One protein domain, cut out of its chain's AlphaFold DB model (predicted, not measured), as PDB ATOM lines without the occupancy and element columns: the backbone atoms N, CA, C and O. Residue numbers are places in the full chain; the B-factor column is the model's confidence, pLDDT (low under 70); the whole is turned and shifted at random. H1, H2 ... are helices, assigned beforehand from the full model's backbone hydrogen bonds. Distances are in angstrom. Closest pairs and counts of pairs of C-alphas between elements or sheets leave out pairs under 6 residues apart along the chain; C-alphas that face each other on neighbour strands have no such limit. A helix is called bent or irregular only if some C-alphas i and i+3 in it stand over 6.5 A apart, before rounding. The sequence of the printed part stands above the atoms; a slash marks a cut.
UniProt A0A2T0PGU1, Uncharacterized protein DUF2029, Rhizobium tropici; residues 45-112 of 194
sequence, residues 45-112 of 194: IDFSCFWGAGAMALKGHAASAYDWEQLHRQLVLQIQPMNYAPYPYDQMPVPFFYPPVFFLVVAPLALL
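AT A GLANCE: This is residues 45 to 112 of the 194 residues of the protein "Uncharacterized protein DUF2029" of Rhizobium tropici (UniProt A0A2T0PGU1). Helix H1 forms the core, with the two helices H3 and H4 set crosswise to it on opposite sides and the short H2 packed on its residues 52 to 57. The end of H3 sticks out with residues 80 to 85, and a long unnamed stretch, residues 83 to 99, returns from there to H4. The printed part has 68 residues with four named helices, in the order H1, H2, H3, H4, and no named strand; the class is all helix. It is compact, with a radius of gyration of the C-alphas of 11.1 A and spans of 32 by 22 by 18 A.

IN THESE COORDINATES: H3, the longest helix, covers residues 68 to 82 and is 21.7 A long; it is only just irregular, C-alphas 78 and 81 being 6.54 A apart. H1 covers residues 47 to 58, 16.7 A, from C-alpha 47 at (112.660, -127.958, 269.968). H2 covers residues 62 to 66, 8.0 A. H4 covers residues 100 to 109, 15.1 A, ending with C-alpha 109 at (107.149, -128.227, 260.772); it is neither bent nor irregular, but only just: C-alphas 105 and 108 are 6.1 A apart.

HOW THE PARTS SIT: H3 touches H1, the hub, with residues 71 to 75 alone, about perpendicular at 79 degrees; their closest C-alphas, of Gly 52 and Leu 75, are 6.0 A apart. H4 touches H1 about perpendicular at 83 degrees, closest at the C-alphas of Gly 54 and Ala 107, 3.7 A. H2 touches H1, closest at the C-alphas of Ala 53 and Ala 65, 4.9 A. H2 and H3 only just touch, only at the corner, with 3 pairs of C-alphas within 8 A, the closest those of Ala 65 and Leu 71, 5.3 A. H3 and H4 are apart. Every O i to N i+4 pair is within hydrogen-bond range in H1, against 9 of 11 in H3, 2 of 6 in H4 with 5 of 7 O i to N i+3 pairs, and 0 of 1 in H2 with 2 of 2.

THE WHOLE: The two C-alphas farthest apart, of Asn 83 and Val 101, are 32.7 A apart. The printed part has no cut; the link from H3 to H4 is long, the other two tight. The mean pLDDT of the printed part is 84.2, and residues 80 to 93 are under 70.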
ATOM      1  N   ILE A  45     115.550-131.248 272.876       74.31
ATOM      2  CA  ILE A  45     114.802-130.947 274.094       74.31
ATOM      3  C   ILE A  45     114.063-129.602 273.973       74.31
ATOM      4  O   ILE A  45     112.851-129.565 274.175       74.31
ATOM      5  N   ASP A  46     114.742-128.534 273.555       82.81
ATOM      6  CA  ASP A  46     114.120-127.208 273.445       82.81
ATOM      7  C   ASP A  46     113.231-127.094 272.199       82.81
ATOM      8  O   ASP A  46     112.278-126.322 272.175       82.81
ATOM      9  N   PHE A  47     113.496-127.901 271.169       91.44
ATOM     10  CA  PHE A  47     112.660-127.958 269.968       91.44
ATOM     11  C   PHE A  47     111.294-128.614 270.209       91.44
ATOM     12  O   PHE A  47     110.328-128.323 269.499       91.44
ATOM     13  N   SER A  48     111.195-129.500 271.201       89.19
ATOM     14  CA  SER A  48     109.958-130.219 271.518       89.19
ATOM     15  C   SER A  48     108.764-129.279 271.723       89.19
ATOM     16  O   SER A  48     107.681-129.558 271.208       89.19
ATOM     17  N   CYS A  49     108.954-128.127 272.380       91.12
ATOM     18  CA  CYS A  49     107.872-127.171 272.601       91.12
ATOM     19  C   CYS A  49     107.411-126.505 271.299       91.12
ATOM     20  O   CYS A  49     106.217-126.266 271.143       91.12
ATOM     21  N   PHE A  50     108.303-126.281 270.324       94.69
ATOM     22  CA  PHE A  50     107.932-125.757 269.002       94.69
ATOM     23  C   PHE A  50     107.078-126.762 268.247       94.69
ATOM     24  O   PHE A  50     106.011-126.416 267.742       94.69
ATOM     25  N   TRP A  51     107.521-128.019 268.212       94.81
ATOM     26  CA  TRP A  51     106.785-129.083 267.543       94.81
ATOM     27  C   TRP A  51     105.421-129.327 268.203       94.81
ATOM     28  O   TRP A  51     104.407-129.395 267.509       94.81
ATOM     29  N   GLY A  52     105.367-129.373 269.538       93.88
ATOM     30  CA  GLY A  52     104.123-129.528 270.294       93.88
ATOM     31  C   GLY A  52     103.151-128.371 270.066       93.88
ATOM     32  O   GLY A  52     101.980-128.606 269.762       93.88
ATOM     33  N   ALA A  53     103.642-127.130 270.121       95.56
ATOM     34  CA  ALA A  53     102.854-125.935 269.844       95.56
ATOM     35  C   ALA A  53     102.310-125.938 268.406       95.56
ATOM     36  O   ALA A  53     101.124-125.688 268.184       95.56
ATOM     37  N   GLY A  54     103.143-126.302 267.426       96.94
ATOM     38  CA  GLY A  54     102.727-126.482 266.038       96.94
ATOM     39  C   GLY A  54     101.650-127.557 265.880       96.94
ATOM     40  O   GLY A  54     100.639-127.324 265.221       96.94
ATOM     41  N   ALA A  55     101.807-128.703 266.545       95.50
ATOM     42  CA  ALA A  55     100.831-129.788 266.514       95.50
ATOM     43  C   ALA A  55      99.491-129.394 267.160       95.50
ATOM     44  O   ALA A  55      98.433-129.799 266.674       95.50
ATOM     45  N   MET A  56      99.507-128.590 268.230       96.06
ATOM     46  CA  MET A  56      98.289-128.004 268.811       96.06
ATOM     47  C   MET A  56      97.615-127.030 267.842       96.06
ATOM     48  O   MET A  56      96.399-127.099 267.648       96.06
ATOM     49  N   ALA A  57      98.395-126.169 267.186       97.38
ATOM     50  CA  ALA A  57      97.886-125.219 266.203       97.38
ATOM     51  C   ALA A  57      97.238-125.913 264.995       97.38
ATOM     52  O   ALA A  57      96.136-125.534 264.605       97.38
ATOM     53  N   LEU A  58      97.854-126.977 264.464       97.19
ATOM     54  CA  LEU A  58      97.284-127.787 263.377       97.19
ATOM     55  C   LEU A  58      95.931-128.418 263.742       97.19
ATOM     56  O   LEU A  58      95.097-128.638 262.870       97.19
ATOM     57  N   LYS A  59      95.696-128.690 265.031       96.00
ATOM     58  CA  LYS A  59      94.423-129.213 265.549       96.00
ATOM     59  C   LYS A  59      93.406-128.116 265.885       96.00
ATOM     60  O   LYS A  59      92.380-128.429 266.477       96.00
ATOM     61  N   GLY A  60      93.691-126.847 265.583       96.00
ATOM     62  CA  GLY A  60      92.824-125.712 265.918       96.00
ATOM     63  C   GLY A  60      92.935-125.216 267.365       96.00
ATOM     64  O   GLY A  60      92.152-124.366 267.772       96.00
ATOM     65  N   HIS A  61      93.915-125.695 268.137       95.31
ATOM     66  CA  HIS A  61      94.094-125.377 269.560       95.31
ATOM     67  C   HIS A  61      95.359-124.538 269.819       95.31
ATOM     68  O   HIS A  61      96.050-124.736 270.814       95.31
ATOM     69  N   ALA A  62      95.696-123.601 268.924       95.75
ATOM     70  CA  ALA A  62      96.932-122.810 269.022       95.75
ATOM     71  C   ALA A  62      97.073-122.069 270.366       95.75
ATOM     72  O   ALA A  62      98.156-122.035 270.942       95.75
ATOM     73  N   ALA A  63      95.975-121.528 270.904       95.75
ATOM     74  CA  ALA A  63      95.979-120.828 272.190       95.75
ATOM     75  C   ALA A  63      96.375-121.738 273.369       95.75
ATOM     76  O   ALA A  63      97.052-121.289 274.291       95.75
ATOM     77  N   SER A  64      96.017-123.024 273.316       95.19
ATOM     78  CA  SER A  64      96.362-124.000 274.353       95.19
ATOM     79  C   SER A  64      97.860-124.300 274.427       95.19
ATOM     80  O   SER A  64      98.315-124.804 275.445       95.19
ATOM     81  N   ALA A  65      98.651-123.963 273.402       94.75
ATOM     82  CA  ALA A  65     100.106-124.131 273.444       94.75
ATOM     83  C   ALA A  65     100.797-123.219 274.475       94.75
ATOM     84  O   ALA A  65     101.927-123.493 274.873       94.75
ATOM     85  N   TYR A  66     100.129-122.145 274.909       94.50
ATOM     86  CA  TYR A  66     100.618-121.253 275.965       94.50
ATOM     87  C   TYR A  66     100.296-121.761 277.376       94.50
ATOM     88  O   TYR A  66     100.848-121.244 278.347       94.50
ATOM     89  N   ASP A  67      99.444-122.782 277.498       93.88
ATOM     90  CA  ASP A  67      99.238-123.514 278.743       93.88
ATOM     91  C   ASP A  67     100.298-124.616 278.844       93.88
ATOM     92  O   ASP A  67     100.337-125.569 278.060       93.88
ATOM     93  N   TRP A  68     101.199-124.455 279.811       89.62
ATOM     94  CA  TRP A  68     102.375-125.307 279.951       89.62
ATOM     95  C   TRP A  68     101.995-126.748 280.293       89.62
ATOM     96  O   TRP A  68     102.659-127.678 279.835       89.62
ATOM     97  N   GLU A  69     100.926-126.944 281.066       89.12
ATOM     98  CA  GLU A  69     100.464-128.275 281.449       89.12
ATOM     99  C   GLU A  69      99.825-128.983 280.253       89.12
ATOM    100  O   GLU A  69     100.133-130.146 279.982       89.12
ATOM    101  N   GLN A  70      98.980-128.275 279.495       91.25
ATOM    102  CA  GLN A  70      98.353-128.834 278.295       91.25
ATOM    103  C   GLN A  70      99.395-129.207 277.234       91.25
ATOM    104  O   GLN A  70      99.342-130.313 276.685       91.25
ATOM    105  N   LEU A  71     100.372-128.327 276.983       91.25
ATOM    106  CA  LEU A  71     101.467-128.590 276.050       91.25
ATOM    107  C   LEU A  71     102.303-129.795 276.498       91.25
ATOM    108  O   LEU A  71     102.563-130.703 275.704       91.25
ATOM    109  N   HIS A  72     102.690-129.837 277.774       87.00
ATOM    110  CA  HIS A  72     103.462-130.944 278.329       87.00
ATOM    111  C   HIS A  72     102.714-132.277 278.221       87.00
ATOM    112  O   HIS A  72     103.266-133.254 277.713       87.00
ATOM    113  N   ARG A  73     101.435-132.311 278.614       87.19
ATOM    114  CA  ARG A  73     100.586-133.506 278.523       87.19
ATOM    115  C   ARG A  73     100.506-134.027 277.091       87.19
ATOM    116  O   ARG A  73     100.611-135.233 276.869       87.19
ATOM    117  N   GLN A  74     100.357-133.138 276.109       86.00
ATOM    118  CA  GLN A  74     100.356-133.536 274.703       86.00
ATOM    119  C   GLN A  74     101.701-134.134 274.272       86.00
ATOM    120  O   GLN A  74     101.714-135.165 273.600       86.00
ATOM    121  N   LEU A  75     102.821-133.510 274.649       85.81
ATOM    122  CA  LEU A  75     104.157-134.002 274.307       85.81
ATOM    123  C   LEU A  75     104.407-135.396 274.884       85.81
ATOM    124  O   LEU A  75     104.843-136.282 274.154       85.81
ATOM    125  N   VAL A  76     104.051-135.622 276.150       80.94
ATOM    126  CA  VAL A  76     104.159-136.938 276.795       80.94
ATOM    127  C   VAL A  76     103.357-137.992 276.023       80.94
ATOM    128  O   VAL A  76     103.912-139.023 275.650       80.94
ATOM    129  N   LEU A  77     102.090-137.715 275.692       80.56
ATOM    130  CA  LEU A  77     101.236-138.653 274.949       80.56
ATOM    131  C   LEU A  77     101.757-138.978 273.542       80.56
ATOM    132  O   LEU A  77     101.529-140.078 273.044       80.56
ATOM    133  N   GLN A  78     102.426-138.031 272.882       75.81
ATOM    134  CA  GLN A  78     102.912-138.204 271.510       75.81
ATOM    135  C   GLN A  78     104.326-138.794 271.433       75.81
ATOM    136  O   GLN A  78     104.659-139.431 270.435       75.81
ATOM    137  N   ILE A  79     105.151-138.607 272.467       71.25
ATOM    138  CA  ILE A  79     106.556-139.041 272.489       71.25
ATOM    139  C   ILE A  79     106.726-140.381 273.218       71.25
ATOM    140  O   ILE A  79     107.520-141.207 272.769       71.25
ATOM    141  N   GLN A  80     105.968-140.650 274.290       61.22
ATOM    142  CA  GLN A  80     106.081-141.915 275.032       61.22
ATOM    143  C   GLN A  80     105.851-143.192 274.198       61.22
ATOM    144  O   GLN A  80     106.567-144.165 274.430       61.22
ATOM    145  N   PRO A  81     104.952-143.232 273.193       56.53
ATOM    146  CA  PRO A  81     104.784-144.419 272.349       56.53
ATOM    147  C   PRO A  81     106.017-144.772 271.500       56.53
ATOM    148  O   PRO A  81     106.078-145.857 270.932       56.53
ATOM    149  N   MET A  82     106.993-143.865 271.372       54.72
ATOM    150  CA  MET A  82     108.102-143.985 270.420       54.72
ATOM    151  C   MET A  82     109.355-144.681 270.987       54.72
ATOM    152  O   MET A  82     110.396-144.635 270.335       54.72
ATOM    153  N   ASN A  83     109.304-145.303 272.179       53.06
ATOM    154  CA  ASN A  83     110.470-145.901 272.868       53.06
ATOM    155  C   ASN A  83     111.686-144.956 273.004       53.06
ATOM    156  O   ASN A  83     112.801-145.394 273.292       53.06
ATOM    157  N   TYR A  84     111.488-143.649 272.817       54.69
ATOM    158  CA  TYR A  84     112.484-142.660 273.189       54.69
ATOM    159  C   TYR A  84     112.621-142.719 274.707       54.69
ATOM    160  O   TYR A  84     111.611-142.781 275.410       54.69
ATOM    161  N   ALA A  85     113.866-142.760 275.196       50.50
ATOM    162  CA  ALA A  85     114.195-142.751 276.620       50.50
ATOM    163  C   ALA A  85     113.251-141.809 277.387       50.50
ATOM    164  O   ALA A  85     112.947-140.747 276.834       50.50
ATOM    165  N   PRO A  86     112.809-142.166 278.615       52.97
ATOM    166  CA  PRO A  86     111.788-141.426 279.352       52.97
ATOM    167  C   PRO A  86     112.040-139.933 279.212       52.97
ATOM    168  O   PRO A  86     113.141-139.456 279.519       52.97
ATOM    169  N   TYR A  87     111.061-139.255 278.606       54.47
ATOM    170  CA  TYR A  87     111.095-137.829 278.342       54.47
ATOM    171  C   TYR A  87     111.356-137.160 279.697       54.47
ATOM    172  O   TYR A  87     110.493-137.214 280.562       54.47
ATOM    173  N   PRO A  88     112.547-136.596 279.953       54.09
ATOM    174  CA  PRO A  88     113.011-136.308 281.317       54.09
ATOM    175  C   PRO A  88     112.255-135.168 282.014       54.09
ATOM    176  O   PRO A  88     112.634-134.739 283.098       54.09
ATOM    177  N   TYR A  89     111.194-134.675 281.385       51.50
ATOM    178  CA  TYR A  89     110.359-133.587 281.849       51.50
ATOM    179  C   TYR A  89     109.113-134.037 282.590       51.50
ATOM    180  O   TYR A  89     108.252-133.196 282.816       51.50
ATOM    181  N   ASP A  90     109.029-135.293 283.034       53.34
ATOM    182  CA  ASP A  90     107.948-135.785 283.905       53.34
ATOM    183  C   ASP A  90     107.700-134.881 285.147       53.34
ATOM    184  O   ASP A  90     106.699-135.039 285.839       53.34
ATOM    185  N   GLN A  91     108.590-133.912 285.428       55.53
ATOM    186  CA  GLN A  91     108.479-132.925 286.505       55.53
ATOM    187  C   GLN A  91     108.439-131.445 286.059       55.53
ATOM    188  O   GLN A  91     108.105-130.599 286.885       55.53
ATOM    189  N   MET A  92     108.775-131.083 284.808       59.75
ATOM    190  CA  MET A  92     108.848-129.665 284.403       59.75
ATOM    191  C   MET A  92     108.517-129.440 282.914       59.75
ATOM    192  O   MET A  92     109.276-129.855 282.049       59.75
ATOM    193  N   PRO A  93     107.411-128.763 282.573       66.00
ATOM    194  CA  PRO A  93     107.068-128.428 281.191       66.00
ATOM    195  C   PRO A  93     108.155-127.613 280.472       66.00
ATOM    196  O   PRO A  93     108.764-126.737 281.083       66.00
ATOM    197  N   VAL A  94     108.335-127.833 279.161       79.50
ATOM    198  CA  VAL A  94     109.080-126.906 278.288       79.50
ATOM    199  C   VAL A  94     108.074-125.933 277.669       79.50
ATOM    200  O   VAL A  94     107.318-126.325 276.777       79.50
ATOM    201  N   PRO A  95     108.004-124.686 278.151       87.81
ATOM    202  CA  PRO A  95     106.993-123.730 277.718       87.81
ATOM    203  C   PRO A  95     107.246-123.170 276.315       87.81
ATOM    204  O   PRO A  95     108.382-123.041 275.852       87.81
ATOM    205  N   PHE A  96     106.160-122.768 275.656       92.00
ATOM    206  CA  PHE A  96     106.192-122.026 274.400       92.00
ATOM    207  C   PHE A  96     106.005-120.525 274.670       92.00
ATOM    208  O   PHE A  96     104.916-120.075 275.017       92.00
ATOM    209  N   PHE A  97     107.077-119.743 274.510       90.38
ATOM    210  CA  PHE A  97     107.106-118.296 274.801       90.38
ATOM    211  C   PHE A  97     107.034-117.391 273.568       90.38
ATOM    212  O   PHE A  97     107.324-116.199 273.645       90.38
ATOM    213  N   TYR A  98     106.703-117.949 272.410       93.62
ATOM    214  CA  TYR A  98     106.846-117.246 271.143       93.62
ATOM    215  C   TYR A  98     105.537-116.551 270.753       93.62
ATOM    216  O   TYR A  98     104.456-117.092 271.013       93.62
ATOM    217  N   PRO A  99     105.584-115.371 270.110       94.69
ATOM    218  CA  PRO A  99     104.377-114.681 269.676       94.69
ATOM    219  C   PRO A  99     103.562-115.524 268.680       94.69
ATOM    220  O   PRO A  99     104.139-116.351 267.965       94.69
ATOM    221  N   PRO A 100     102.242-115.288 268.546       95.00
ATOM    222  CA  PRO A 100     101.370-116.110 267.702       95.00
ATOM    223  C   PRO A 100     101.805-116.216 266.233       95.00
ATOM    224  O   PRO A 100     101.565-117.222 265.573       95.00
ATOM    225  N   VAL A 101     102.505-115.210 265.708       94.62
ATOM    226  CA  VAL A 101     103.062-115.246 264.344       94.62
ATOM    227  C   VAL A 101     104.032-116.411 264.122       94.62
ATOM    228  O   VAL A 101     104.155-116.892 262.999       94.62
ATOM    229  N   PHE A 102     104.679-116.923 265.175       95.62
ATOM    230  CA  PHE A 102     105.613-118.041 265.059       95.62
ATOM    231  C   PHE A 102     104.915-119.378 264.762       95.62
ATOM    232  O   PHE A 102     105.553-120.289 264.229       95.62
ATOM    233  N   PHE A 103     103.595-119.488 264.976       96.50
ATOM    234  CA  PHE A 103     102.817-120.647 264.518       96.50
ATOM    235  C   PHE A 103     102.888-120.846 263.001       96.50
ATOM    236  O   PHE A 103     102.847-121.989 262.551       96.50
ATOM    237  N   LEU A 104     103.085-119.778 262.215       95.38
ATOM    238  CA  LEU A 104     103.283-119.875 260.763       95.38
ATOM    239  C   LEU A 104     104.537-120.678 260.386       95.38
ATOM    240  O   LEU A 104     104.611-121.214 259.285       95.38
ATOM    241  N   VAL A 105     105.511-120.773 261.296       95.62
ATOM    242  CA  VAL A 105     106.746-121.544 261.113       95.62
ATOM    243  C   VAL A 105     106.613-122.929 261.736       95.62
ATOM    244  O   VAL A 105     106.913-123.932 261.088       95.62
ATOM    245  N   VAL A 106     106.146-123.007 262.986       96.19
ATOM    246  CA  VAL A 106     106.160-124.274 263.732       96.19
ATOM    247  C   VAL A 106     105.022-125.224 263.354       96.19
ATOM    248  O   VAL A 106     105.211-126.436 263.424       96.19
ATOM    249  N   ALA A 107     103.865-124.725 262.901       97.38
ATOM    250  CA  ALA A 107     102.756-125.587 262.487       97.38
ATOM    251  C   ALA A 107     103.081-126.402 261.219       97.38
ATOM    252  O   ALA A 107     102.891-127.616 261.257       97.38
ATOM    253  N   PRO A 108     103.652-125.832 260.136       97.69
ATOM    254  CA  PRO A 108     104.117-126.635 259.001       97.69
ATOM    255  C   PRO A 108     105.189-127.664 259.382       97.69
ATOM    256  O   PRO A 108     105.146-128.798 258.912       97.69
ATOM    257  N   LEU A 109     106.128-127.301 260.264       96.69
ATOM    258  CA  LEU A 109     107.149-128.227 260.772       96.69
ATOM    259  C   LEU A 109     106.534-129.405 261.539       96.69
ATOM    260  O   LEU A 109     107.027-130.525 261.433       96.69
ATOM    261  N   ALA A 110     105.443-129.173 262.272       96.00
ATOM    262  CA  ALA A 110     104.746-130.198 263.044       96.00
ATOM    263  C   ALA A 110     103.971-131.222 262.194       96.00
ATOM    264  O   ALA A 110     103.510-132.229 262.730       96.00
ATOM    265  N   LEU A 111     103.861-131.018 260.875       96.62
ATOM    266  CA  LEU A 111     103.386-132.057 259.951       96.62
ATOM    267  C   LEU A 111     104.384-133.219 259.831       96.62
ATOM    268  O   LEU A 111     104.006-134.323 259.445       96.62
ATOM    269  N   LEU A 112     105.659-132.976 260.148       95.38
ATOM    270  CA  LEU A 112     106.710-133.985 260.133       95.38
ATOM    271  C   LEU A 112     106.802-134.691 261.497       95.38
ATOM    272  O   LEU A 112     106.535-134.075 262.535       95.38
TER     273      LEU A 112